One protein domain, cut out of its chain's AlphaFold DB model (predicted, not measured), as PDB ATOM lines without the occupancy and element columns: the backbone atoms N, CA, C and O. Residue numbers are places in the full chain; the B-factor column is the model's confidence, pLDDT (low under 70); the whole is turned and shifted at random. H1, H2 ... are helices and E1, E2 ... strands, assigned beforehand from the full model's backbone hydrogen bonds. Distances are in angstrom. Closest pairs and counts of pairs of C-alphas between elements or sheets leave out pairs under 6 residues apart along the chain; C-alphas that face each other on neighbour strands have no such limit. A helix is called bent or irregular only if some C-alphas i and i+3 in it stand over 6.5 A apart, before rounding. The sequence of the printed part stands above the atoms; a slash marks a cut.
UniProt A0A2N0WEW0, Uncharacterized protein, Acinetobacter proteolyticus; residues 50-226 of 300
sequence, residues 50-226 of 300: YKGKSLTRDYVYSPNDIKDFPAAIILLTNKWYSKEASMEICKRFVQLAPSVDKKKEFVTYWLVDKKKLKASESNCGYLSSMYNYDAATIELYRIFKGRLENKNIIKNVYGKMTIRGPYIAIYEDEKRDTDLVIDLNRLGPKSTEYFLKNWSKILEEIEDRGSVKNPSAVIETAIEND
ATOM      1  N   TYR A  50     326.080-181.998 138.750       74.81
ATOM      2  CA  TYR A  50     325.911-182.072 140.196       74.81
ATOM      3  C   TYR A  50     325.796-180.646 140.732       74.81
ATOM      4  O   TYR A  50     326.662-179.811 140.452       74.81
ATOM      5  N   LYS A  51     324.715-180.333 141.459       72.62
ATOM      6  CA  LYS A  51     324.393-178.963 141.912       72.62
ATOM      7  C   LYS A  51     324.506-177.922 140.780       72.62
ATOM      8  O   LYS A  51     325.091-176.850 140.945       72.62
ATOM      9  N   GLY A  52     324.024-178.277 139.586       75.06
ATOM     10  CA  GLY A  52     324.068-177.430 138.387       75.06
ATOM     11  C   GLY A  52     325.447-177.265 137.725       75.06
ATOM     12  O   GLY A  52     325.522-176.642 136.665       75.06
ATOM     13  N   LYS A  53     326.522-177.829 138.291       80.94
ATOM     14  CA  LYS A  53     327.868-177.839 137.694       80.94
ATOM     15  C   LYS A  53     328.073-179.088 136.846       80.94
ATOM     16  O   LYS A  53     327.635-180.158 137.247       80.94
ATOM     17  N   SER A  54     328.777-178.973 135.721       86.31
ATOM     18  CA  SER A  54     329.140-180.138 134.904       86.31
ATOM     19  C   SER A  54     330.044-181.096 135.680       86.31
ATOM     20  O   SER A  54     331.011-180.662 136.307       86.31
ATOM     21  N   LEU A  55     329.729-182.388 135.613       86.06
ATOM     22  CA  LEU A  55     330.501-183.471 136.203       86.06
ATOM     23  C   LEU A  55     331.659-183.837 135.268       86.06
ATOM     24  O   LEU A  55     331.450-184.323 134.155       86.06
ATOM     25  N   THR A  56     332.887-183.604 135.714       87.44
ATOM     26  CA  THR A  56     334.103-183.868 134.931       87.44
ATOM     27  C   THR A  56     335.066-184.763 135.697       87.44
ATOM     28  O   THR A  56     334.815-185.141 136.844       87.44
ATOM     29  N   ARG A  57     336.168-185.159 135.053       89.69
ATOM     30  CA  ARG A  57     337.191-186.015 135.657       89.69
ATOM     31  C   ARG A  57     338.573-185.400 135.672       89.69
ATOM     32  O   ARG A  57     338.959-184.695 134.740       89.69
ATOM     33  N   ASP A  58     339.348-185.784 136.678       90.31
ATOM     34  CA  ASP A  58     340.778-185.513 136.748       90.31
ATOM     35  C   ASP A  58     341.525-186.539 137.625       90.31
ATOM     36  O   ASP A  58     340.930-187.401 138.276       90.31
ATOM     37  N   TYR A  59     342.852-186.465 137.633       89.44
ATOM     38  CA  TYR A  59     343.740-187.371 138.346       89.44
ATOM     39  C   TYR A  59     344.558-186.629 139.405       89.44
ATOM     40  O   TYR A  59     345.074-185.540 139.161       89.44
ATOM     41  N   VAL A  60     344.735-187.251 140.569       89.56
ATOM     42  CA  VAL A  60     345.521-186.703 141.691       89.56
ATOM     43  C   VAL A  60     346.463-187.755 142.258       89.56
ATOM     44  O   VAL A  60     346.196-188.948 142.140       89.56
ATOM     45  N   TYR A  61     347.560-187.326 142.888       88.75
ATOM     46  CA  TYR A  61     348.533-188.237 143.508       88.75
ATOM     47  C   TYR A  61     348.314-188.409 145.009       88.75
ATOM     48  O   TYR A  61     348.719-189.404 145.612       88.75
ATOM     49  N   SER A  62     347.673-187.418 145.615       88.44
ATOM     50  CA  SER A  62     347.242-187.398 146.997       88.44
ATOM     51  C   SER A  62     345.862-186.744 147.087       88.44
ATOM     52  O   SER A  62     345.592-185.794 146.355       88.44
ATOM     53  N   PRO A  63     345.012-187.138 148.048       88.12
ATOM     54  CA  PRO A  63     343.797-186.393 148.382       88.12
ATOM     55  C   PRO A  63     344.063-184.930 148.781       88.12
ATOM     56  O   PRO A  63     343.143-184.118 148.777       88.12
ATOM     57  N   ASN A  64     345.302-184.574 149.150       87.75
ATOM     58  CA  ASN A  64     345.717-183.185 149.396       87.75
ATOM     59  C   ASN A  64     345.900-182.367 148.103       87.75
ATOM     60  O   ASN A  64     345.997-181.145 148.171       87.75
ATOM     61  N   ASP A  65     345.982-183.021 146.942       88.12
ATOM     62  CA  ASP A  65     346.134-182.349 145.647       88.12
ATOM     63  C   ASP A  65     344.787-181.875 145.078       88.12
ATOM     64  O   ASP A  65     344.765-181.165 144.072       88.12
ATOM     65  N   ILE A  66     343.673-182.244 145.721       87.88
ATOM     66  CA  ILE A  66     342.344-181.707 145.428       87.88
ATOM     67  C   ILE A  66     342.319-180.258 145.911       87.88
ATOM     68  O   ILE A  66     342.338-179.994 147.112       87.88
ATOM     69  N   LYS A  67     342.335-179.323 144.959       80.31
ATOM     70  CA  LYS A  67     342.387-177.874 145.221       80.31
ATOM     71  C   LYS A  67     341.120-177.136 144.807       80.31
ATOM     72  O   LYS A  67     340.995-175.954 145.104       80.31
ATOM     73  N   ASP A  68     340.218-177.820 144.117       82.25
ATOM     74  CA  ASP A  68     339.016-177.241 143.539       82.25
ATOM     75  C   ASP A  68     337.795-177.954 144.129       82.25
ATOM     76  O   ASP A  68     337.786-179.181 144.239       82.25
ATOM     77  N   PHE A  69     336.791-177.177 144.542       78.31
ATOM     78  CA  PHE A  69     335.592-177.665 145.227       78.31
ATOM     79  C   PHE A  69     334.322-177.069 144.601       78.31
ATOM     80  O   PHE A  69     334.345-175.941 144.085       78.31
ATOM     81  N   PRO A  70     333.181-177.776 144.661       77.81
ATOM     82  CA  PRO A  70     332.981-179.123 145.203       77.81
ATOM     83  C   PRO A  70     333.601-180.230 144.328       77.81
ATOM     84  O   PRO A  70     333.708-180.080 143.111       77.81
ATOM     85  N   ALA A  71     334.009-181.336 144.957       84.88
ATOM     86  CA  ALA A  71     334.716-182.437 144.301       84.88
ATOM     87  C   ALA A  71     334.340-183.809 144.868       84.88
ATOM     88  O   ALA A  71     334.031-183.931 146.051       84.88
ATOM     89  N   ALA A  72     334.450-184.856 144.049       86.06
ATOM     90  CA  ALA A  72     334.346-186.248 144.488       86.06
ATOM     91  C   ALA A  72     335.688-186.969 144.347       86.06
ATOM     92  O   ALA A  72     336.399-186.758 143.372       86.06
ATOM     93  N   ILE A  73     336.020-187.875 145.265       88.81
ATOM     94  CA  ILE A  73     337.144-188.806 145.108       88.81
ATOM     95  C   ILE A  73     336.671-190.252 145.224       88.81
ATOM     96  O   ILE A  73     335.879-190.601 146.102       88.81
ATOM     97  N   ILE A  74     337.198-191.104 144.345       88.75
ATOM     98  CA  ILE A  74     336.971-192.548 144.385       88.75
ATOM     99  C   ILE A  74     338.047-193.202 145.256       88.75
ATOM    100  O   ILE A  74     339.242-193.106 144.965       88.75
ATOM    101  N   LEU A  75     337.618-193.888 146.315       86.25
ATOM    102  CA  LEU A  75     338.466-194.501 147.339       86.25
ATOM    103  C   LEU A  75     338.315-196.024 147.306       86.25
ATOM    104  O   LEU A  75     337.340-196.580 147.809       86.25
ATOM    105  N   LEU A  76     339.288-196.715 146.712       83.38
ATOM    106  CA  LEU A  76     339.324-198.170 146.620       83.38
ATOM    107  C   LEU A  76     340.242-198.754 147.693       83.38
ATOM    108  O   LEU A  76     341.384-198.330 147.865       83.38
ATOM    109  N   THR A  77     339.765-199.792 148.376       74.81
ATOM    110  CA  THR A  77     340.594-200.601 149.278       74.81
ATOM    111  C   THR A  77     341.270-201.757 148.536       74.81
ATOM    112  O   THR A  77     340.786-202.246 147.511       74.81
ATOM    113  N   ASN A  78     342.361-202.272 149.109       65.62
ATOM    114  CA  ASN A  78     343.122-203.412 148.579       65.62
ATOM    115  C   ASN A  78     342.304-204.712 148.388       65.62
ATOM    116  O   ASN A  78     342.765-205.631 147.725       65.62
ATOM    117  N   LYS A  79     341.095-204.824 148.951       64.69
ATOM    118  CA  LYS A  79     340.213-205.992 148.770       64.69
ATOM    119  C   LYS A  79     339.330-205.924 147.525       64.69
ATOM    120  O   LYS A  79     338.631-206.894 147.233       64.69
ATOM    121  N   TRP A  80     339.288-204.779 146.850       64.94
ATOM    122  CA  TRP A  80     338.335-204.534 145.770       64.94
ATOM    123  C   TRP A  80     338.970-204.300 144.412       64.94
ATOM    124  O   TRP A  80     338.326-204.592 143.415       64.94
ATOM    125  N   TYR A  81     340.239-203.905 144.352       56.00
ATOM    126  CA  TYR A  81     340.889-203.589 143.081       56.00
ATOM    127  C   TYR A  81     340.903-204.727 142.055       56.00
ATOM    128  O   TYR A  81     340.898-204.474 140.856       56.00
ATOM    129  N   SER A  82     340.923-205.980 142.514       56.56
ATOM    130  CA  SER A  82     340.898-207.155 141.643       56.56
ATOM    131  C   SER A  82     339.480-207.592 141.269       56.56
ATOM    132  O   SER A  82     339.318-208.590 140.571       56.56
ATOM    133  N   LYS A  83     338.448-206.913 141.781       66.88
ATOM    134  CA  LYS A  83     337.052-207.231 141.493       66.88
ATOM    135  C   LYS A  83     336.592-206.484 140.250       66.88
ATOM    136  O   LYS A  83     336.911-205.315 140.053       66.88
ATOM    137  N   GLU A  84     335.750-207.152 139.475       69.44
ATOM    138  CA  GLU A  84     335.083-206.601 138.294       69.44
ATOM    139  C   GLU A  84     334.382-205.263 138.584       69.44
ATOM    140  O   GLU A  84     334.502-204.318 137.811       69.44
ATOM    141  N   ALA A  85     333.781-205.118 139.768       68.75
ATOM    142  CA  ALA A  85     333.159-203.870 140.198       68.75
ATOM    143  C   ALA A  85     334.124-202.665 140.192       68.75
ATOM    144  O   ALA A  85     333.742-201.590 139.746       68.75
ATOM    145  N   SER A  86     335.386-202.813 140.618       72.44
ATOM    146  CA  SER A  86     336.355-201.703 140.570       72.44
ATOM    147  C   SER A  86     336.716-201.301 139.140       72.44
ATOM    148  O   SER A  86     336.940-200.118 138.870       72.44
ATOM    149  N   MET A  87     336.710-202.262 138.217       77.56
ATOM    150  CA  MET A  87     336.888-201.994 136.793       77.56
ATOM    151  C   MET A  87     335.704-201.226 136.205       77.56
ATOM    152  O   MET A  87     335.928-200.312 135.412       77.56
ATOM    153  N   GLU A  88     334.473-201.532 136.616       78.19
ATOM    154  CA  GLU A  88     333.283-200.774 136.208       78.19
ATOM    155  C   GLU A  88     333.300-199.334 136.738       78.19
ATOM    156  O   GLU A  88     333.022-198.408 135.975       78.19
ATOM    157  N   ILE A  89     333.737-199.107 137.988       80.81
ATOM    158  CA  ILE A  89     333.913-197.742 138.525       80.81
ATOM    159  C   ILE A  89     334.894-196.955 137.652       80.81
ATOM    160  O   ILE A  89     334.624-195.815 137.275       80.81
ATOM    161  N   CYS A  90     336.026-197.565 137.286       83.69
ATOM    162  CA  CYS A  90     336.973-196.904 136.400       83.69
ATOM    163  C   CYS A  90     336.369-196.642 135.013       83.69
ATOM    164  O   CYS A  90     336.523-195.540 134.489       83.69
ATOM    165  N   LYS A  91     335.695-197.629 134.403       83.44
ATOM    166  CA  LYS A  91     335.093-197.476 133.065       83.44
ATOM    167  C   LYS A  91     334.118-196.307 133.050       83.44
ATOM    168  O   LYS A  91     334.129-195.512 132.114       83.44
ATOM    169  N   ARG A  92     333.332-196.171 134.116       80.56
ATOM    170  CA  ARG A  92     332.426-195.046 134.293       80.56
ATOM    171  C   ARG A  92     333.174-193.728 134.432       80.56
ATOM    172  O   ARG A  92     332.852-192.762 133.746       80.56
ATOM    173  N   PHE A  93     334.198-193.699 135.279       85.69
ATOM    174  CA  PHE A  93     335.040-192.525 135.463       85.69
ATOM    175  C   PHE A  93     335.645-192.052 134.136       85.69
ATOM    176  O   PHE A  93     335.570-190.869 133.836       85.69
ATOM    177  N   VAL A  94     336.198-192.942 133.303       85.19
ATOM    178  CA  VAL A  94     336.855-192.542 132.040       85.19
ATOM    179  C   VAL A  94     335.893-192.049 130.955       85.19
ATOM    180  O   VAL A  94     336.357-191.400 130.017       85.19
ATOM    181  N   GLN A  95     334.586-192.312 131.085       83.19
ATOM    182  CA  GLN A  95     333.543-191.746 130.219       83.19
ATOM    183  C   GLN A  95     333.247-190.271 130.532       83.19
ATOM    184  O   GLN A  95     332.745-189.552 129.672       83.19
ATOM    185  N   LEU A  96     333.567-189.780 131.734       81.56
ATOM    186  CA  LEU A  96     333.408-188.359 132.039       81.56
ATOM    187  C   LEU A  96     334.367-187.511 131.189       81.56
ATOM    188  O   LEU A  96     335.492-187.920 130.868       81.56
ATOM    189  N   ALA A  97     333.937-186.301 130.834       84.44
ATOM    190  CA  ALA A  97     334.803-185.359 130.139       84.44
ATOM    191  C   ALA A  97     335.981-184.954 131.049       84.44
ATOM    192  O   ALA A  97     335.772-184.734 132.246       84.44
ATOM    193  N   PRO A  98     337.220-184.862 130.529       86.38
ATOM    194  CA  PRO A  98     338.322-184.266 131.278       86.38
ATOM    195  C   PRO A  98     337.954-182.850 131.722       86.38
ATOM    196  O   PRO A  98     337.361-182.100 130.948       86.38
ATOM    197  N   SER A  99     338.316-182.494 132.951       86.25
ATOM    198  CA  SER A  99     338.060-181.154 133.471       86.25
ATOM    199  C   SER A  99     338.818-180.088 132.676       86.25
ATOM    200  O   SER A  99     340.009-180.255 132.392       86.25
ATOM    201  N   VAL A 100     338.139-178.987 132.332       86.38
ATOM    202  CA  VAL A 100     338.732-177.844 131.616       86.38
ATOM    203  C   VAL A 100     338.847-176.633 132.540       86.38
ATOM    204  O   VAL A 100     339.900-175.997 132.588       86.38
ATOM    205  N   ASP A 101     337.793-176.333 133.304       87.88
ATOM    206  CA  ASP A 101     337.764-175.251 134.294       87.88
ATOM    207  C   ASP A 101     337.261-175.773 135.648       87.88
ATOM    208  O   ASP A 101     336.088-175.647 136.007       87.88
ATOM    209  N   LYS A 102     338.192-176.340 136.424       86.31
ATOM    210  CA  LYS A 102     337.934-176.987 137.722       86.31
ATOM    211  C   LYS A 102     337.151-176.124 138.717       86.31
ATOM    212  O   LYS A 102     336.445-176.659 139.560       86.31
ATOM    213  N   LYS A 103     337.224-174.790 138.616       84.75
ATOM    214  CA  LYS A 103     336.498-173.870 139.512       84.75
ATOM    215  C   LYS A 103     334.998-173.814 139.215       84.75
ATOM    216  O   LYS A 103     334.187-173.554 140.110       84.75
ATOM    217  N   LYS A 104     334.615-174.021 137.953       85.75
ATOM    218  CA  LYS A 104     333.218-173.978 137.494       85.75
ATOM    219  C   LYS A 104     332.569-175.356 137.409       85.75
ATOM    220  O   LYS A 104     331.350-175.443 137.299       85.75
ATOM    221  N   GLU A 105     333.365-176.408 137.489       87.06
ATOM    222  CA  GLU A 105     332.933-177.794 137.355       87.06
ATOM    223  C   GLU A 105     332.820-178.480 138.722       87.06
ATOM    224  O   GLU A 105     333.282-177.963 139.742       87.06
ATOM    225  N   PHE A 106     332.170-179.642 138.745       87.19
ATOM    226  CA  PHE A 106     332.302-180.602 139.832       87.19
ATOM    227  C   PHE A 106     333.262-181.692 139.361       87.19
ATOM    228  O   PHE A 106     332.960-182.441 138.429       87.19
ATOM    229  N   VAL A 107     334.432-181.772 139.990       89.75
ATOM    230  CA  VAL A 107     335.506-182.649 139.516       89.75
ATOM    231  C   VAL A 107     335.499-183.956 140.298       89.75
ATOM    232  O   VAL A 107     335.622-183.973 141.523       89.75
ATOM    233  N   THR A 108     335.378-185.070 139.581       90.12
ATOM    234  CA  THR A 108     335.613-186.412 140.119       90.12
ATOM    235  C   THR A 108     337.087-186.761 139.956       90.12
ATOM    236  O   THR A 108     337.642-186.654 138.864       90.12
ATOM    237  N   TYR A 109     337.723-187.214 141.028       91.25
ATOM    238  CA  TYR A 109     339.146-187.496 141.090       91.25
ATOM    239  C   TYR A 109     339.434-188.992 141.216       91.25
ATOM    240  O   TYR A 109     338.881-189.688 142.074       91.25
ATOM    241  N   TRP A 110     340.370-189.465 140.391       90.94
ATOM    242  CA  TRP A 110     340.976-190.791 140.515       90.94
ATOM    243  C   TRP A 110     342.385-190.678 141.099       90.94
ATOM    244  O   TRP A 110     343.211-189.896 140.621       90.94
ATOM    245  N   LEU A 111     342.658-191.460 142.144       89.88
ATOM    246  CA  LEU A 111     343.897-191.384 142.910       89.88
ATOM    247  C   LEU A 111     344.964-192.317 142.324       89.88
ATOM    248  O   LEU A 111     344.851-193.537 142.410       89.88
ATOM    249  N   VAL A 112     346.008-191.746 141.734       88.31
ATOM    250  CA  VAL A 112     347.069-192.480 141.035       88.31
ATOM    251  C   VAL A 112     348.424-192.349 141.728       88.31
ATOM    252  O   VAL A 112     348.695-191.401 142.459       88.31
ATOM    253  N   ASP A 113     349.329-193.276 141.460       84.50
ATOM    254  CA  ASP A 113     350.708-193.216 141.908       84.50
ATOM    255  C   ASP A 113     351.515-192.182 141.120       84.50
ATOM    256  O   ASP A 113     351.329-191.952 139.924       84.50
ATOM    257  N   LYS A 114     352.501-191.585 141.798       67.31
ATOM    258  CA  LYS A 114     353.363-190.501 141.286       67.31
ATOM    259  C   LYS A 114     354.207-190.882 140.054       67.31
ATOM    260  O   LYS A 114     354.880-190.032 139.467       67.31
ATOM    261  N   LYS A 115     354.205-192.151 139.632       62.75
ATOM    262  CA  LYS A 115     354.944-192.622 138.453       62.75
ATOM    263  C   LYS A 115     354.127-192.378 137.178       62.75
ATOM    264  O   LYS A 115     353.370-193.229 136.744       62.75
ATOM    265  N   LYS A 116     354.340-191.190 136.592       57.84
ATOM    266  CA  LYS A 116     353.984-190.740 135.228       57.84
ATOM    267  C   LYS A 116     352.771-191.451 134.599       57.84
ATOM    268  O   LYS A 116     352.930-192.381 133.807       57.84
ATOM    269  N   LEU A 117     351.574-190.915 134.845       64.81
ATOM    270  CA  LEU A 117     350.447-191.058 133.917       64.81
ATOM    271  C   LEU A 117     350.931-190.691 132.508       64.81
ATOM    272  O   LEU A 117     351.344-189.555 132.262       64.81
ATOM    273  N   LYS A 118     350.924-191.649 131.580       64.00
ATOM    274  CA  LYS A 118     351.129-191.326 130.169       64.00
ATOM    275  C   LYS A 118     349.863-190.644 129.662       64.00
ATOM    276  O   LYS A 118     348.771-191.173 129.840       64.00
ATOM    277  N   ALA A 119     350.021-189.510 128.985       54.28
ATOM    278  CA  ALA A 119     348.911-188.706 128.468       54.28
ATOM    279  C   ALA A 119     347.974-189.470 127.506       54.28
ATOM    280  O   ALA A 119     346.845-189.047 127.284       54.28
ATOM    281  N   SER A 120     348.428-190.591 126.937       53.66
ATOM    282  CA  SER A 120     347.706-191.389 125.941       53.66
ATOM    283  C   SER A 120     346.939-192.594 126.497       53.66
ATOM    284  O   SER A 120     346.317-193.307 125.714       53.66
ATOM    285  N   GLU A 121     347.004-192.889 127.800       57.22
ATOM    286  CA  GLU A 121     346.456-194.139 128.350       57.22
ATOM    287  C   GLU A 121     345.290-193.877 129.319       57.22
ATOM    288  O   GLU A 121     345.442-193.856 130.536       57.22
ATOM    289  N   SER A 122     344.092-193.717 128.751       61.25
ATOM    290  CA  SER A 122     342.801-193.671 129.459       61.25
ATOM    291  C   SER A 122     342.174-195.059 129.665       61.25
ATOM    292  O   SER A 122     340.988-195.169 129.970       61.25
ATOM    293  N   ASN A 123     342.942-196.140 129.487       76.12
ATOM    294  CA  ASN A 123     342.449-197.501 129.690       76.12
ATOM    295  C   ASN A 123     342.435-197.846 131.185       76.12
ATOM    296  O   ASN A 123     343.442-197.723 131.883       76.12
ATOM    297  N   CYS A 124     341.307-198.363 131.659       79.38
ATOM    298  CA  CYS A 124     341.126-198.762 133.043       79.38
ATOM    299  C   CYS A 124     342.043-199.869 133.552       79.38
ATOM    300  O   CYS A 124     342.341-199.876 134.743       79.38
ATOM    301  N   GLY A 125     342.544-200.758 132.691       77.31
ATOM    302  CA  GLY A 125     343.567-201.723 133.101       77.31
ATOM    303  C   GLY A 125     344.848-201.023 133.570       77.31
ATOM    304  O   GLY A 125     345.394-201.353 134.621       77.31
ATOM    305  N   TYR A 126     345.274-199.987 132.842       78.88
ATOM    306  CA  TYR A 126     346.427-199.167 133.209       78.88
ATOM    307  C   TYR A 126     346.140-198.322 134.457       78.88
ATOM    308  O   TYR A 126     346.891-198.385 135.430       78.88
ATOM    309  N   LEU A 127     345.023-197.587 134.471       79.88
ATOM    310  CA  LEU A 127     344.659-196.706 135.589       79.88
ATOM    311  C   LEU A 127     344.460-197.462 136.910       79.88
ATOM    312  O   LEU A 127     344.831-196.945 137.961       79.88
ATOM    313  N   SER A 128     343.924-198.683 136.865       79.50
ATOM    314  CA  SER A 128     343.763-199.525 138.059       79.50
ATOM    315  C   SER A 128     345.104-200.059 138.566       79.50
ATOM    316  O   SER A 128     345.311-200.150 139.773       79.50
ATOM    317  N   SER A 129     346.049-200.359 137.663       78.88
ATOM    318  CA  SER A 129     347.409-200.775 138.046       78.88
ATOM    319  C   SER A 129     348.226-199.657 138.704       78.88
ATOM    320  O   SER A 129     349.157-199.941 139.450       78.88
ATOM    321  N   MET A 130     347.860-198.401 138.439       82.62
ATOM    322  CA  MET A 130     348.505-197.207 138.984       82.62
ATOM    323  C   MET A 130     347.753-196.628 140.185       82.62
ATOM    324  O   MET A 130     348.121-195.557 140.644       82.62
ATOM    325  N   TYR A 131     346.679-197.252 140.665       86.19
ATOM    326  CA  TYR A 131     345.889-196.684 141.755       86.19
ATOM    327  C   TYR A 131     346.671-196.679 143.078       86.19
ATOM    328  O   TYR A 131     347.226-197.704 143.475       86.19
ATOM    329  N   ASN A 132     346.682-195.549 143.791       87.25
ATOM    330  CA  ASN A 132     347.431-195.411 145.044       87.25
ATOM    331  C   ASN A 132     346.583-195.831 146.262       87.25
ATOM    332  O   ASN A 132     345.872-195.026 146.873       87.25
ATOM    333  N   TYR A 133     346.677-197.110 146.630       82.38
ATOM    334  CA  TYR A 133     345.908-197.705 147.734       82.38
ATOM    335  C   TYR A 133     346.269-197.159 149.111       82.38
ATOM    336  O   TYR A 133     345.394-197.036 149.972       82.38
ATOM    337  N   ASP A 134     347.543-196.849 149.337       81.50
ATOM    338  CA  ASP A 134     348.014-196.380 150.638       81.50
ATOM    339  C   ASP A 134     347.417-195.005 150.936       81.50
ATOM    340  O   ASP A 134     346.856-194.781 152.011       81.50
ATOM    341  N   ALA A 135     347.438-194.107 149.949       85.75
ATOM    342  CA  ALA A 135     346.830-192.791 150.073       85.75
ATOM    343  C   ALA A 135     345.297-192.868 150.216       85.75
ATOM    344  O   ALA A 135     344.735-192.147 151.044       85.75
ATOM    345  N   ALA A 136     344.626-193.773 149.491       86.56
ATOM    346  CA  ALA A 136     343.185-193.994 149.647       86.56
ATOM    347  C   ALA A 136     342.834-194.492 151.058       86.56
ATOM    348  O   ALA A 136     341.897-194.007 151.692       86.56
ATOM    349  N   THR A 137     343.624-195.431 151.578       81.06
ATOM    350  CA  THR A 137     343.442-195.999 152.916       81.06
ATOM    351  C   THR A 137     343.616-194.930 153.993       81.06
ATOM    352  O   THR A 137     342.772-194.816 154.880       81.06
ATOM    353  N   ILE A 138     344.665-194.108 153.900       82.38
ATOM    354  CA  ILE A 138     344.913-192.989 154.825       82.38
ATOM    355  C   ILE A 138     343.732-192.009 154.849       82.38
ATOM    356  O   ILE A 138     343.329-191.553 155.921       82.38
ATOM    357  N   GLU A 139     343.152-191.705 153.691       85.19
ATOM    358  CA  GLU A 139     342.017-190.787 153.598       85.19
ATOM    359  C   GLU A 139     340.730-191.372 154.174       85.19
ATOM    360  O   GLU A 139     340.047-190.702 154.947       85.19
ATOM    361  N   LEU A 140     340.442-192.649 153.906       79.69
ATOM    362  CA  LEU A 140     339.342-193.353 154.570       79.69
ATOM    363  C   LEU A 140     339.521-193.324 156.093       79.69
ATOM    364  O   LEU A 140     338.577-193.026 156.826       79.69
ATOM    365  N   TYR A 141     340.745-193.539 156.588       76.50
ATOM    366  CA  TYR A 141     341.040-193.387 158.012       76.50
ATOM    367  C   TYR A 141     340.707-191.996 158.527       76.50
ATOM    368  O   TYR A 141     340.080-191.893 159.577       76.50
ATOM    369  N   ARG A 142     341.102-190.937 157.816       80.56
ATOM    370  CA  ARG A 142     340.796-189.553 158.197       80.56
ATOM    371  C   ARG A 142     339.288-189.314 158.281       80.56
ATOM    372  O   ARG A 142     338.832-188.807 159.301       80.56
ATOM    373  N   ILE A 143     338.534-189.723 157.259       77.25
ATOM    374  CA  ILE A 143     337.075-189.541 157.160       77.25
ATOM    375  C   ILE A 143     336.339-190.216 158.329       77.25
ATOM    376  O   ILE A 143     335.410-189.642 158.908       77.25
ATOM    377  N   PHE A 144     336.763-191.427 158.698       72.19
ATOM    378  CA  PHE A 144     336.125-192.215 159.757       72.19
ATOM    379  C   PHE A 144     336.728-191.988 161.156       72.19
ATOM    380  O   PHE A 144     336.171-192.460 162.154       72.19
ATOM    381  N   LYS A 145     337.836-191.247 161.281       66.75
ATOM    382  CA  LYS A 145     338.475-190.947 162.570       66.75
ATOM    383  C   LYS A 145     337.551-190.083 163.435       66.75
ATOM    384  O   LYS A 145     337.173-188.985 163.054       66.75
ATOM    385  N   GLY A 146     337.229-190.558 164.640       51.19
ATOM    386  CA  GLY A 146     336.469-189.790 165.638       51.19
ATOM    387  C   GLY A 146     334.942-189.922 165.566       51.19
ATOM    388  O   GLY A 146     334.262-189.390 166.440       51.19
ATOM    389  N   ARG A 147     334.388-190.672 164.603       57.56
ATOM    390  CA  ARG A 147     332.953-191.006 164.581       57.56
ATOM    391  C   ARG A 147     332.682-192.146 165.581       57.56
ATOM    392  O   ARG A 147     333.285-193.214 165.520       57.56
ATOM    393  N   LEU A 148     331.857-191.854 166.587       44.78
ATOM    394  CA  LEU A 148     331.816-192.462 167.929       44.78
ATOM    395  C   LEU A 148     331.043-193.790 168.083       44.78
ATOM    396  O   LEU A 148     330.835-194.211 169.217       44.78
ATOM    397  N   GLU A 149     330.678-194.503 167.018       49.16
ATOM    398  CA  GLU A 149     330.042-195.837 167.143       49.16
ATOM    399  C   GLU A 149     331.035-196.947 167.538       49.16
ATOM    400  O   GLU A 149     330.663-198.088 167.797       49.16
ATOM    401  N   ASN A 150     332.320-196.605 167.670       46.81
ATOM    402  CA  ASN A 150     333.391-197.586 167.674       46.81
ATOM    403  C   ASN A 150     334.322-197.569 168.891       46.81
ATOM    404  O   ASN A 150     335.448-197.994 168.735       46.81
ATOM    405  N   LYS A 151     333.981-197.170 170.124       40.53
ATOM    406  CA  LYS A 151     335.001-197.285 171.209       40.53
ATOM    407  C   LYS A 151     335.433-198.737 171.531       40.53
ATOM    408  O   LYS A 151     336.604-198.951 171.837       40.53
ATOM    409  N   ASN A 152     334.560-199.735 171.350       39.12
ATOM    410  CA  ASN A 152     334.926-201.165 171.424       39.12
ATOM    411  C   ASN A 152     335.376-201.756 170.076       39.12
ATOM    412  O   ASN A 152     336.201-202.667 170.041       39.12
ATOM    413  N   ILE A 153     334.904-201.196 168.962       40.12
ATOM    414  CA  ILE A 153     335.328-201.593 167.617       40.12
ATOM    415  C   ILE A 153     336.739-201.071 167.331       40.12
ATOM    416  O   ILE A 153     337.553-201.826 166.847       40.12
ATOM    417  N   ILE A 154     337.106-199.875 167.779       36.72
ATOM    418  CA  ILE A 154     338.461-199.310 167.751       36.72
ATOM    419  C   ILE A 154     339.462-200.282 168.409       36.72
ATOM    420  O   ILE A 154     340.489-200.584 167.811       36.72
ATOM    421  N   LYS A 155     339.133-200.887 169.563       35.78
ATOM    422  CA  LYS A 155     340.022-201.832 170.273       35.78
ATOM    423  C   LYS A 155     340.159-203.208 169.588       35.78
ATOM    424  O   LYS A 155     341.225-203.808 169.682       35.78
ATOM    425  N   ASN A 156     339.141-203.666 168.850       37.41
ATOM    426  CA  ASN A 156     339.191-204.894 168.032       37.41
ATOM    427  C   ASN A 156     339.701-204.653 166.592       37.41
ATOM    428  O   ASN A 156     340.196-205.571 165.939       37.41
ATOM    429  N   VAL A 157     339.632-203.414 166.105       38.75
ATOM    430  CA  VAL A 157     340.058-202.966 164.767       38.75
ATOM    431  C   VAL A 157     341.558-202.702 164.704       38.75
ATOM    432  O   VAL A 157     342.155-202.892 163.645       38.75
ATOM    433  N   TYR A 158     342.203-202.354 165.820       41.38
ATOM    434  CA  TYR A 158     343.656-202.143 165.841       41.38
ATOM    435  C   TYR A 158     344.491-203.410 165.606       41.38
ATOM    436  O   TYR A 158     345.680-203.294 165.327       41.38
ATOM    437  N   GLY A 159     343.900-204.609 165.670       38.41
ATOM    438  CA  GLY A 159     344.609-205.854 165.354       38.41
ATOM    439  C   GLY A 159     344.498-206.299 163.890       38.41
ATOM    440  O   GLY A 159     345.406-206.955 163.385       38.41
ATOM    441  N   LYS A 160     343.382-205.987 163.208       41.97
ATOM    442  CA  LYS A 160     343.047-206.488 161.861       41.97
ATOM    443  C   LYS A 160     342.101-205.511 161.145       41.97
ATOM    444  O   LYS A 160     340.884-205.630 161.246       41.97
ATOM    445  N   MET A 161     342.643-204.540 160.413       42.00
ATOM    446  CA  MET A 161     341.852-203.611 159.595       42.00
ATOM    447  C   MET A 161     341.017-204.374 158.548       42.00
ATOM    448  O   MET A 161     341.571-205.039 157.672       42.00
ATOM    449  N   THR A 162     339.688-204.252 158.571       49.62
ATOM    450  CA  THR A 162     338.858-204.559 157.394       49.62
ATOM    451  C   THR A 162     337.942-203.387 157.081       49.62
ATOM    452  O   THR A 162     336.731-203.502 157.233       49.62
ATOM    453  N   ILE A 163     338.513-202.263 156.636       54.03
ATOM    454  CA  ILE A 163     337.747-201.328 155.806       54.03
ATOM    455  C   ILE A 163     337.390-202.122 154.543       54.03
ATOM    456  O   ILE A 163     338.278-202.619 153.846       54.03
ATOM    457  N   ARG A 164     336.098-202.383 154.330       60.47
ATOM    458  CA  ARG A 164     335.623-203.200 153.213       60.47
ATOM    459  C   ARG A 164     335.148-202.235 152.143       60.47
ATOM    460  O   ARG A 164     334.212-201.513 152.398       60.47
ATOM    461  N   GLY A 165     335.822-202.235 150.996       62.62
ATOM    462  CA  GLY A 165     335.340-201.837 149.667       62.62
ATOM    463  C   GLY A 165     335.440-200.426 149.156       62.62
ATOM    464  O   GLY A 165     336.329-199.714 149.620       62.62
ATOM    465  N   PRO A 166     334.730-200.138 148.046       76.19
ATOM    466  CA  PRO A 166     334.890-198.910 147.316       76.19
ATOM    467  C   PRO A 166     333.950-197.874 147.912       76.19
ATOM    468  O   PRO A 166     332.752-198.104 148.075       76.19
ATOM    469  N   TYR A 167     334.522-196.727 148.230       79.62
ATOM    470  CA  TYR A 167     333.799-195.586 148.750       79.62
ATOM    471  C   TYR A 167     333.917-194.444 147.767       79.62
ATOM    472  O   TYR A 167     334.928-194.316 147.068       79.62
ATOM    473  N   ILE A 168     332.913-193.578 147.760       81.62
ATOM    474  CA  ILE A 168     333.036-192.286 147.101       81.62
ATOM    475  C   ILE A 168     332.743-191.198 148.120       81.62
ATOM    476  O   ILE A 168     331.731-191.239 148.818       81.62
ATOM    477  N   ALA A 169     333.686-190.273 148.251       82.69
ATOM    478  CA  ALA A 169     333.618-189.159 149.182       82.69
ATOM    479  C   ALA A 169     333.442-187.858 148.397       82.69
ATOM    480  O   ALA A 169     334.201-187.610 147.463       82.69
ATOM    481  N   ILE A 170     332.456-187.045 148.781       81.88
ATOM    482  CA  ILE A 170     332.182-185.725 148.206       81.88
ATOM    483  C   ILE A 170     332.575-184.647 149.216       81.88
ATOM    484  O   ILE A 170     332.116-184.660 150.358       81.88
ATOM    485  N   TYR A 171     333.426-183.722 148.788       81.75
ATOM    486  CA  TYR A 171     333.910-182.592 149.572       81.75
ATOM    487  C   TYR A 171     333.297-181.294 149.038       81.75
ATOM    488  O   TYR A 171     333.448-181.005 147.846       81.75
ATOM    489  N   GLU A 172     332.658-180.490 149.890       76.56
ATOM    490  CA  GLU A 172     332.183-179.153 149.508       76.56
ATOM    491  C   GLU A 172     333.116-178.023 149.966       76.56
ATOM    492  O   GLU A 172     332.968-176.899 149.488       76.56
ATOM    493  N   ASP A 173     334.106-178.306 150.824       77.12
ATOM    494  CA  ASP A 173     335.039-177.300 151.342       77.12
ATOM    495  C   ASP A 173     336.530-177.684 151.302       77.12
ATOM    496  O   ASP A 173     336.924-178.848 151.192       77.12
ATOM    497  N   GLU A 174     337.380-176.659 151.440       76.88
ATOM    498  CA  GLU A 174     338.846-176.774 151.428       76.88
ATOM    499  C   GLU A 174     339.422-177.534 152.626       76.88
ATOM    500  O   GLU A 174     340.520-178.098 152.547       76.88
ATOM    501  N   LYS A 175     338.692-177.578 153.746       79.19
ATOM    502  CA  LYS A 175     339.090-178.373 154.915       79.19
ATOM    503  C   LYS A 175     338.917-179.864 154.642       79.19
ATOM    504  O   LYS A 175     339.523-180.682 155.342       79.19
ATOM    505  N   ARG A 176     338.181-180.210 153.577       76.00
ATOM    506  CA  ARG A 176     337.763-181.565 153.217       76.00
ATOM    507  C   ARG A 176     336.979-182.178 154.362       76.00
ATOM    508  O   ARG A 176     337.143-183.361 154.688       76.00
ATOM    509  N   ASP A 177     336.139-181.359 154.976       71.75
ATOM    510  CA  ASP A 177     335.103-181.826 155.873       71.75
ATOM    511  C   ASP A 177     334.017-182.431 154.968       71.75
ATOM    512  O   ASP A 177     333.153-181.752 154.444       71.75
ATOM    513  N   THR A 178     334.168-183.721 154.648       67.62
ATOM    514  CA  THR A 178     333.348-184.442 153.658       67.62
ATOM    515  C   THR A 178     331.863-184.362 153.989       67.62
ATOM    516  O   THR A 178     331.483-184.855 155.051       67.62
ATOM    517  N   ASP A 179     331.044-183.873 153.055       62.97
ATOM    518  CA  ASP A 179     329.587-183.714 153.197       62.97
ATOM    519  C   ASP A 179     328.800-184.996 152.914       62.97
ATOM    520  O   ASP A 179     327.729-185.230 153.491       62.97
ATOM    521  N   LEU A 180     329.372-185.874 152.085       72.75
ATOM    522  CA  LEU A 180     328.775-187.154 151.737       72.75
ATOM    523  C   LEU A 180     329.822-188.254 151.554       72.75
ATOM    524  O   LEU A 180     330.800-188.089 150.832       72.75
ATOM    525  N   VAL A 181     329.584-189.405 152.185       75.00
ATOM    526  CA  VAL A 181     330.346-190.638 151.948       75.00
ATOM    527  C   VAL A 181     329.366-191.716 151.525       75.00
ATOM    528  O   VAL A 181     328.421-192.009 152.254       75.00
ATOM    529  N   ILE A 182     329.618-192.314 150.371       75.06
ATOM    530  CA  ILE A 182     328.809-193.380 149.793       75.06
ATOM    531  C   ILE A 182     329.587-194.685 149.955       75.06
ATOM    532  O   ILE A 182     330.667-194.834 149.383       75.06
ATOM    533  N   ASP A 183     329.059-195.612 150.756       75.12
ATOM    534  CA  ASP A 183     329.613-196.959 150.923       75.12
ATOM    535  C   ASP A 183     328.926-197.930 149.959       75.12
ATOM    536  O   ASP A 183     327.833-198.438 150.229       75.12
ATOM    537  N   LEU A 184     329.590-198.217 148.841       73.69
ATOM    538  CA  LEU A 184     329.052-199.106 147.814       73.69
ATOM    539  C   LEU A 184     329.034-200.577 148.243       73.69
ATOM    540  O   LEU A 184     328.425-201.387 147.565       73.69
ATOM    541  N   ASN A 185     329.651-200.960 149.365       67.62
ATOM    542  CA  ASN A 185     329.549-202.339 149.862       67.62
ATOM    543  C   ASN A 185     328.190-202.645 150.467       67.62
ATOM    544  O   ASN A 185     327.861-203.818 150.642       67.62
ATOM    545  N   ARG A 186     327.450-201.610 150.876       65.12
ATOM    546  CA  ARG A 186     326.079-201.789 151.354       65.12
ATOM    547  C   ARG A 186     325.147-202.151 150.205       65.12
ATOM    548  O   ARG A 186     324.133-202.792 150.441       65.12
ATOM    549  N   LEU A 187     325.525-201.792 148.982       62.94
ATOM    550  CA  LEU A 187     324.866-202.256 147.778       62.94
ATOM    551  C   LEU A 187     325.366-203.672 147.467       62.94
ATOM    552  O   LEU A 187     326.565-203.959 147.515       62.94
ATOM    553  N   GLY A 188     324.450-204.579 147.139       64.88
ATOM    554  CA  GLY A 188     324.846-205.855 146.557       64.88
ATOM    555  C   GLY A 188     325.479-205.666 145.168       64.88
ATOM    556  O   GLY A 188     325.565-204.540 144.663       64.88
ATOM    557  N   PRO A 189     325.987-206.738 144.536       70.00
ATOM    558  CA  PRO A 189     326.669-206.640 143.248       70.00
ATOM    559  C   PRO A 189     325.835-205.968 142.148       70.00
ATOM    560  O   PRO A 189     326.353-205.090 141.455       70.00
ATOM    561  N   LYS A 190     324.553-206.328 142.007       70.38
ATOM    562  CA  LYS A 190     323.679-205.785 140.959       70.38
ATOM    563  C   LYS A 190     323.285-204.341 141.247       70.38
ATOM    564  O   LYS A 190     323.292-203.516 140.335       70.38
ATOM    565  N   SER A 191     322.981-204.017 142.503       72.50
ATOM    566  CA  SER A 191     322.708-202.644 142.933       72.50
ATOM    567  C   SER A 191     323.928-201.754 142.760       72.50
ATOM    568  O   SER A 191     323.792-200.624 142.307       72.50
ATOM    569  N   THR A 192     325.126-202.265 143.054       74.25
ATOM    570  CA  THR A 192     326.381-201.540 142.823       74.25
ATOM    571  C   THR A 192     326.556-201.242 141.337       74.25
ATOM    572  O   THR A 192     326.837-200.107 140.968       74.25
ATOM    573  N   GLU A 193     326.359-202.233 140.468       74.50
ATOM    574  CA  GLU A 193     326.469-202.046 139.019       74.50
ATOM    575  C   GLU A 193     325.448-201.025 138.493       74.50
ATOM    576  O   GLU A 193     325.806-200.123 137.731       74.50
ATOM    577  N   TYR A 194     324.187-201.127 138.928       76.75
ATOM    578  CA  TYR A 194     323.141-200.170 138.568       76.75
ATOM    579  C   TYR A 194     323.481-198.758 139.045       76.75
ATOM    580  O   TYR A 194     323.360-197.797 138.280       76.75
ATOM    581  N   PHE A 195     323.949-198.643 140.287       78.56
ATOM    582  CA  PHE A 195     324.328-197.377 140.886       78.56
ATOM    583  C   PHE A 195     325.462-196.706 140.104       78.56
ATOM    584  O   PHE A 195     325.385-195.523 139.793       78.56
ATOM    585  N   LEU A 196     326.485-197.461 139.697       76.50
ATOM    586  CA  LEU A 196     327.590-196.925 138.895       76.50
ATOM    587  C   LEU A 196     327.150-196.489 137.495       76.50
ATOM    588  O   LEU A 196     327.631-195.477 136.984       76.50
ATOM    589  N   LYS A 197     326.211-197.215 136.878       74.38
ATOM    590  CA  LYS A 197     325.639-196.842 135.577       74.38
ATOM    591  C   LYS A 197     324.808-195.558 135.646       74.38
ATOM    592  O   LYS A 197     324.851-194.778 134.703       74.38
ATOM    593  N   ASN A 198     324.110-195.322 136.757       72.44
ATOM    594  CA  ASN A 198     323.171-194.205 136.933       72.44
ATOM    595  C   ASN A 198     323.648-193.181 137.977       72.44
ATOM    596  O   ASN A 198     322.846-192.462 138.567       72.44
ATOM    597  N   TRP A 199     324.961-193.124 138.200       77.19
ATOM    598  CA  TRP A 199     325.612-192.358 139.261       77.19
ATOM    599  C   TRP A 199     325.130-190.903 139.352       77.19
ATOM    600  O   TRP A 199     324.795-190.444 140.437       77.19
ATOM    601  N   SER A 200     325.067-190.183 138.229       68.19
ATOM    602  CA  SER A 200     324.640-188.776 138.189       68.19
ATOM    603  C   SER A 200     323.204-188.591 138.672       68.19
ATOM    604  O   SER A 200     322.968-187.803 139.579       68.19
ATOM    605  N   LYS A 201     322.272-189.379 138.127       68.81
ATOM    606  CA  LYS A 201     320.854-189.371 138.506       68.81
ATOM    607  C   LYS A 201     320.667-189.697 139.987       68.81
ATOM    608  O   LYS A 201     319.900-189.035 140.671       68.81
ATOM    609  N   ILE A 202     321.406-190.679 140.501       68.94
ATOM    610  CA  ILE A 202     321.287-191.080 141.906       68.94
ATOM    611  C   ILE A 202     321.904-190.025 142.834       68.94
ATOM    612  O   ILE A 202     321.365-189.764 143.904       68.94
ATOM    613  N   LEU A 203     323.000-189.373 142.433       67.31
ATOM    614  CA  LEU A 203     323.538-188.233 143.178       67.31
ATOM    615  C   LEU A 203     322.576-187.039 143.211       67.31
ATOM    616  O   LEU A 203     322.522-186.355 144.232       67.31
ATOM    617  N   GLU A 204     321.848-186.783 142.122       64.88
ATOM    618  CA  GLU A 204     320.791-185.763 142.069       64.88
ATOM    619  C   GLU A 204     319.605-186.143 142.973       64.88
ATOM    620  O   GLU A 204     319.095-185.308 143.704       64.88
ATOM    621  N   GLU A 205     319.204-187.412 143.044       61.62
ATOM    622  CA  GLU A 205     318.104-187.854 143.923       61.62
ATOM    623  C   GLU A 205     318.450-187.843 145.425       61.62
ATOM    624  O   GLU A 205     317.561-187.863 146.278       61.62
ATOM    625  N   ILE A 206     319.742-187.786 145.760       59.69
ATOM    626  CA  ILE A 206     320.255-187.640 147.132       59.69
ATOM    627  C   ILE A 206     320.200-186.165 147.610       59.69
ATOM    628  O   ILE A 206     320.415-185.889 148.793       59.69
ATOM    629  N   GLU A 207     319.873-185.214 146.726       54.66
ATOM    630  CA  GLU A 207     319.919-183.754 146.942       54.66
ATOM    631  C   GLU A 207     319.078-183.243 148.132       54.66
ATOM    632  O   GLU A 207     319.400-182.202 148.707       54.66
ATOM    633  N   ASP A 208     318.070-183.988 148.593       48.56
ATOM    634  CA  ASP A 208     317.067-183.439 149.513       48.56
ATOM    635  C   ASP A 208     317.463-183.351 150.999       48.56
ATOM    636  O   ASP A 208     316.778-182.652 151.755       48.56
ATOM    637  N   ARG A 209     318.534-184.005 151.485       47.56
ATOM    638  CA  ARG A 209     318.902-183.935 152.924       47.56
ATOM    639  C   ARG A 209     320.402-183.981 153.191       47.56
ATOM    640  O   ARG A 209     321.045-185.025 153.167       47.56
ATOM    641  N   GLY A 210     320.932-182.812 153.543       42.91
ATOM    642  CA  GLY A 210     322.334-182.599 153.870       42.91
ATOM    643  C   GLY A 210     322.857-183.315 155.123       42.91
ATOM    644  O   GLY A 210     322.181-183.517 156.134       42.91
ATOM    645  N   SER A 211     324.163-183.540 155.052       47.56
ATOM    646  CA  SER A 211     325.113-183.917 156.095       47.56
ATOM    647  C   SER A 211     325.216-185.405 156.470       47.56
ATOM    648  O   SER A 211     324.358-185.979 157.140       47.56
ATOM    649  N   VAL A 212     326.371-185.979 156.114       46.94
ATOM    650  CA  VAL A 212     327.414-186.660 156.921       46.94
ATOM    651  C   VAL A 212     327.060-187.527 158.134       46.94
ATOM    652  O   VAL A 212     327.833-188.435 158.449       46.94
ATOM    653  N   LYS A 213     325.981-187.273 158.876       49.50
ATOM    654  CA  LYS A 213     325.767-187.937 160.169       49.50
ATOM    655  C   LYS A 213     325.517-189.436 160.026       49.50
ATOM    656  O   LYS A 213     325.855-190.167 160.949       49.50
ATOM    657  N   ASN A 214     325.008-189.892 158.879       54.53
ATOM    658  CA  ASN A 214     324.779-191.309 158.630       54.53
ATOM    659  C   ASN A 214     324.937-191.682 157.135       54.53
ATOM    660  O   ASN A 214     323.970-191.570 156.385       54.53
ATOM    661  N   PRO A 215     326.120-192.166 156.697       55.34
ATOM    662  CA  PRO A 215     326.326-192.725 155.351       55.34
ATOM    663  C   PRO A 215     325.302-193.801 154.969       55.34
ATOM    664  O   PRO A 215     324.994-193.982 153.793       55.34
ATOM    665  N   SER A 216     324.750-194.503 155.965       56.81
ATOM    666  CA  SER A 216     323.743-195.533 155.740       56.81
ATOM    667  C   SER A 216     322.419-194.963 155.239       56.81
ATOM    668  O   SER A 216     321.822-195.533 154.330       56.81
ATOM    669  N   ALA A 217     322.013-193.811 155.777       58.56
ATOM    670  CA  ALA A 217     320.764-193.153 155.408       58.56
ATOM    671  C   ALA A 217     320.774-192.690 153.946       58.56
ATOM    672  O   ALA A 217     319.746-192.696 153.292       58.56
ATOM    673  N   VAL A 218     321.943-192.340 153.409       59.59
ATOM    674  CA  VAL A 218     322.088-191.873 152.022       59.59
ATOM    675  C   VAL A 218     321.816-193.000 151.031       59.59
ATOM    676  O   VAL A 218     321.098-192.811 150.055       59.59
ATOM    677  N   ILE A 219     322.385-194.180 151.290       63.25
ATOM    678  CA  ILE A 219     322.137-195.370 150.472       63.25
ATOM    679  C   ILE A 219     320.672-195.800 150.591       63.25
ATOM    680  O   ILE A 219     320.053-196.107 149.580       63.25
ATOM    681  N   GLU A 220     320.112-195.773 151.802       65.00
ATOM    682  CA  GLU A 220     318.702-196.105 152.047       65.00
ATOM    683  C   GLU A 220     317.762-195.147 151.304       65.00
ATOM    684  O   GLU A 220     316.862-195.602 150.611       65.00
ATOM    685  N   THR A 221     318.026-193.839 151.326       64.38
ATOM    686  CA  THR A 221     317.253-192.860 150.549       64.38
ATOM    687  C   THR A 221     317.398-193.066 149.039       64.38
ATOM    688  O   THR A 221     316.404-192.994 148.323       64.38
ATOM    689  N   ALA A 222     318.600-193.369 148.539       67.25
ATOM    690  CA  ALA A 222     318.788-193.681 147.121       67.25
ATOM    691  C   ALA A 222     317.974-194.917 146.697       67.25
ATOM    692  O   ALA A 222     317.361-194.928 145.634       67.25
ATOM    693  N   ILE A 223     317.942-195.948 147.545       65.81
ATOM    694  CA  ILE A 223     317.130-197.153 147.348       65.81
ATOM    695  C   ILE A 223     315.632-196.825 147.387       65.81
ATOM    696  O   ILE A 223     314.876-197.347 146.576       65.81
ATOM    697  N   GLU A 224     315.184-195.987 148.324       68.19
ATOM    698  CA  GLU A 224     313.773-195.600 148.460       68.19
ATOM    699  C   GLU A 224     313.276-194.778 147.262       68.19
ATOM    700  O   GLU A 224     312.142-194.967 146.814       68.19
ATOM    701  N   ASN A 225     314.124-193.894 146.732       68.81
ATOM    702  CA  ASN A 225     313.762-192.964 145.664       68.81
ATOM    703  C   ASN A 225     313.901-193.570 144.258       68.81
ATOM    704  O   ASN A 225     313.108-193.232 143.375       68.81
ATOM    705  N   ASP A 226     314.837-194.501 144.043       75.19
ATOM    706  CA  ASP A 226     314.979-195.199 142.765       75.19
ATOM    707  C   ASP A 226     314.388-196.614 142.840       75.19
ATOM    708  O   ASP A 226     314.996-197.570 143.330       75.19
TER     709      ASP A 226
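AT A GLANCE: This is residues 50 to 226 of the 300 residues of an uncharacterized protein of Acinetobacter proteolyticus (UniProt A0A2N0WEW0). A strongly twisted sheet of five strands makes the core, with H1 packed over one face and H3 over the other. H5 runs side by side with H1, H2 crosses H1 at a steep tilt, and H7 comes up to the edge strand E5 with its residues 215 to 219, while residues 148 to 153 and 155 to 161, most of them in H4, stick out from the body. The printed part has 177 residues, with five named strands and seven named helices in the order E1 E2 H1 E3 H2 H3 H4 E4 E5 H5 H6 H7; the sheet is mixed, in the order E1 E3 E2 E4 E5, and the class is mixed, helices and strands. The whole is compact, with a radius of gyration of the C-alphas of 15.8 A and spans of 48 by 36 by 34 A.

IN THESE COORDINATES: E1, residues 53 to 60, begins at C-alpha 53 at (327.868, -177.839, 137.694), is 20.2 A long and bends by 53 degrees at residue 56. The other strands are E3, residues 106 to 111, 16.1 A, E2, residues 71 to 75, E4, residues 167 to 171, and E5, residues 178 to 183. The helices are H1, residues 84 to 95, 17.0 A, H2, residues 124 to 129, H3, residues 133 to 144, 16.4 A, H4, residues 148 to 157, H5, residues 189 to 197, H6, residues 199 to 205, and H7, residues 215 to 225, 15.9 A, which ends at C-alpha 225 at (313.762, -192.964, 145.664). H4 is irregular: C-alphas 149 and 152 are 8.4 A apart.

HOW THE PARTS SIT: E1 and E3 are parallel, with N 58 and O 108 at 2.9 A; E3 and E2 are parallel, with N 109 and O 72 at 2.7 A. E2 and E4 are antiparallel, with N 75 and O 167 at 2.8 A; E4 and E5 form an antiparallel hairpin, with N 170 and O 180 at 2.8 A. E2, H1 and E3 form a strand-helix-strand unit, two parallel neighbour strands joined through a helix, with a right-handed crossover. Three layers result from H1 and H3 on opposite faces, at heights over the sheet of 10.5 A and 9.5 A. H1 touches H5 at a shallow tilt of 5 degrees, the same way, closest at the C-alphas of Ile 89 and Leu 196, 6.4 A. H1 touches H2 at a steep tilt of 62 degrees, closest at the C-alphas of Cys 90 and Cys 124, 5.7 A. H6 and H7 only just touch, with 3 pairs of C-alphas within 8 A, the closest those of Ile 202 and Ala 222, 6.3 A; H7 only grazes the sheet. Every O i to N i+4 pair is within hydrogen-bond range in H1, H2, H3, H5 and H6, against 3 of 6 in H4 and 6 of 7 in H7.

THE WHOLE: The C-alphas of Ser 120 and Asn 152, the two farthest apart, are 48.2 A from each other. The printed part has no cut, and the link from E3 to H2 is long. The mean pLDDT of the printed part is 71.7; residues 145 to 165 and 200 to 225 are among those under 70.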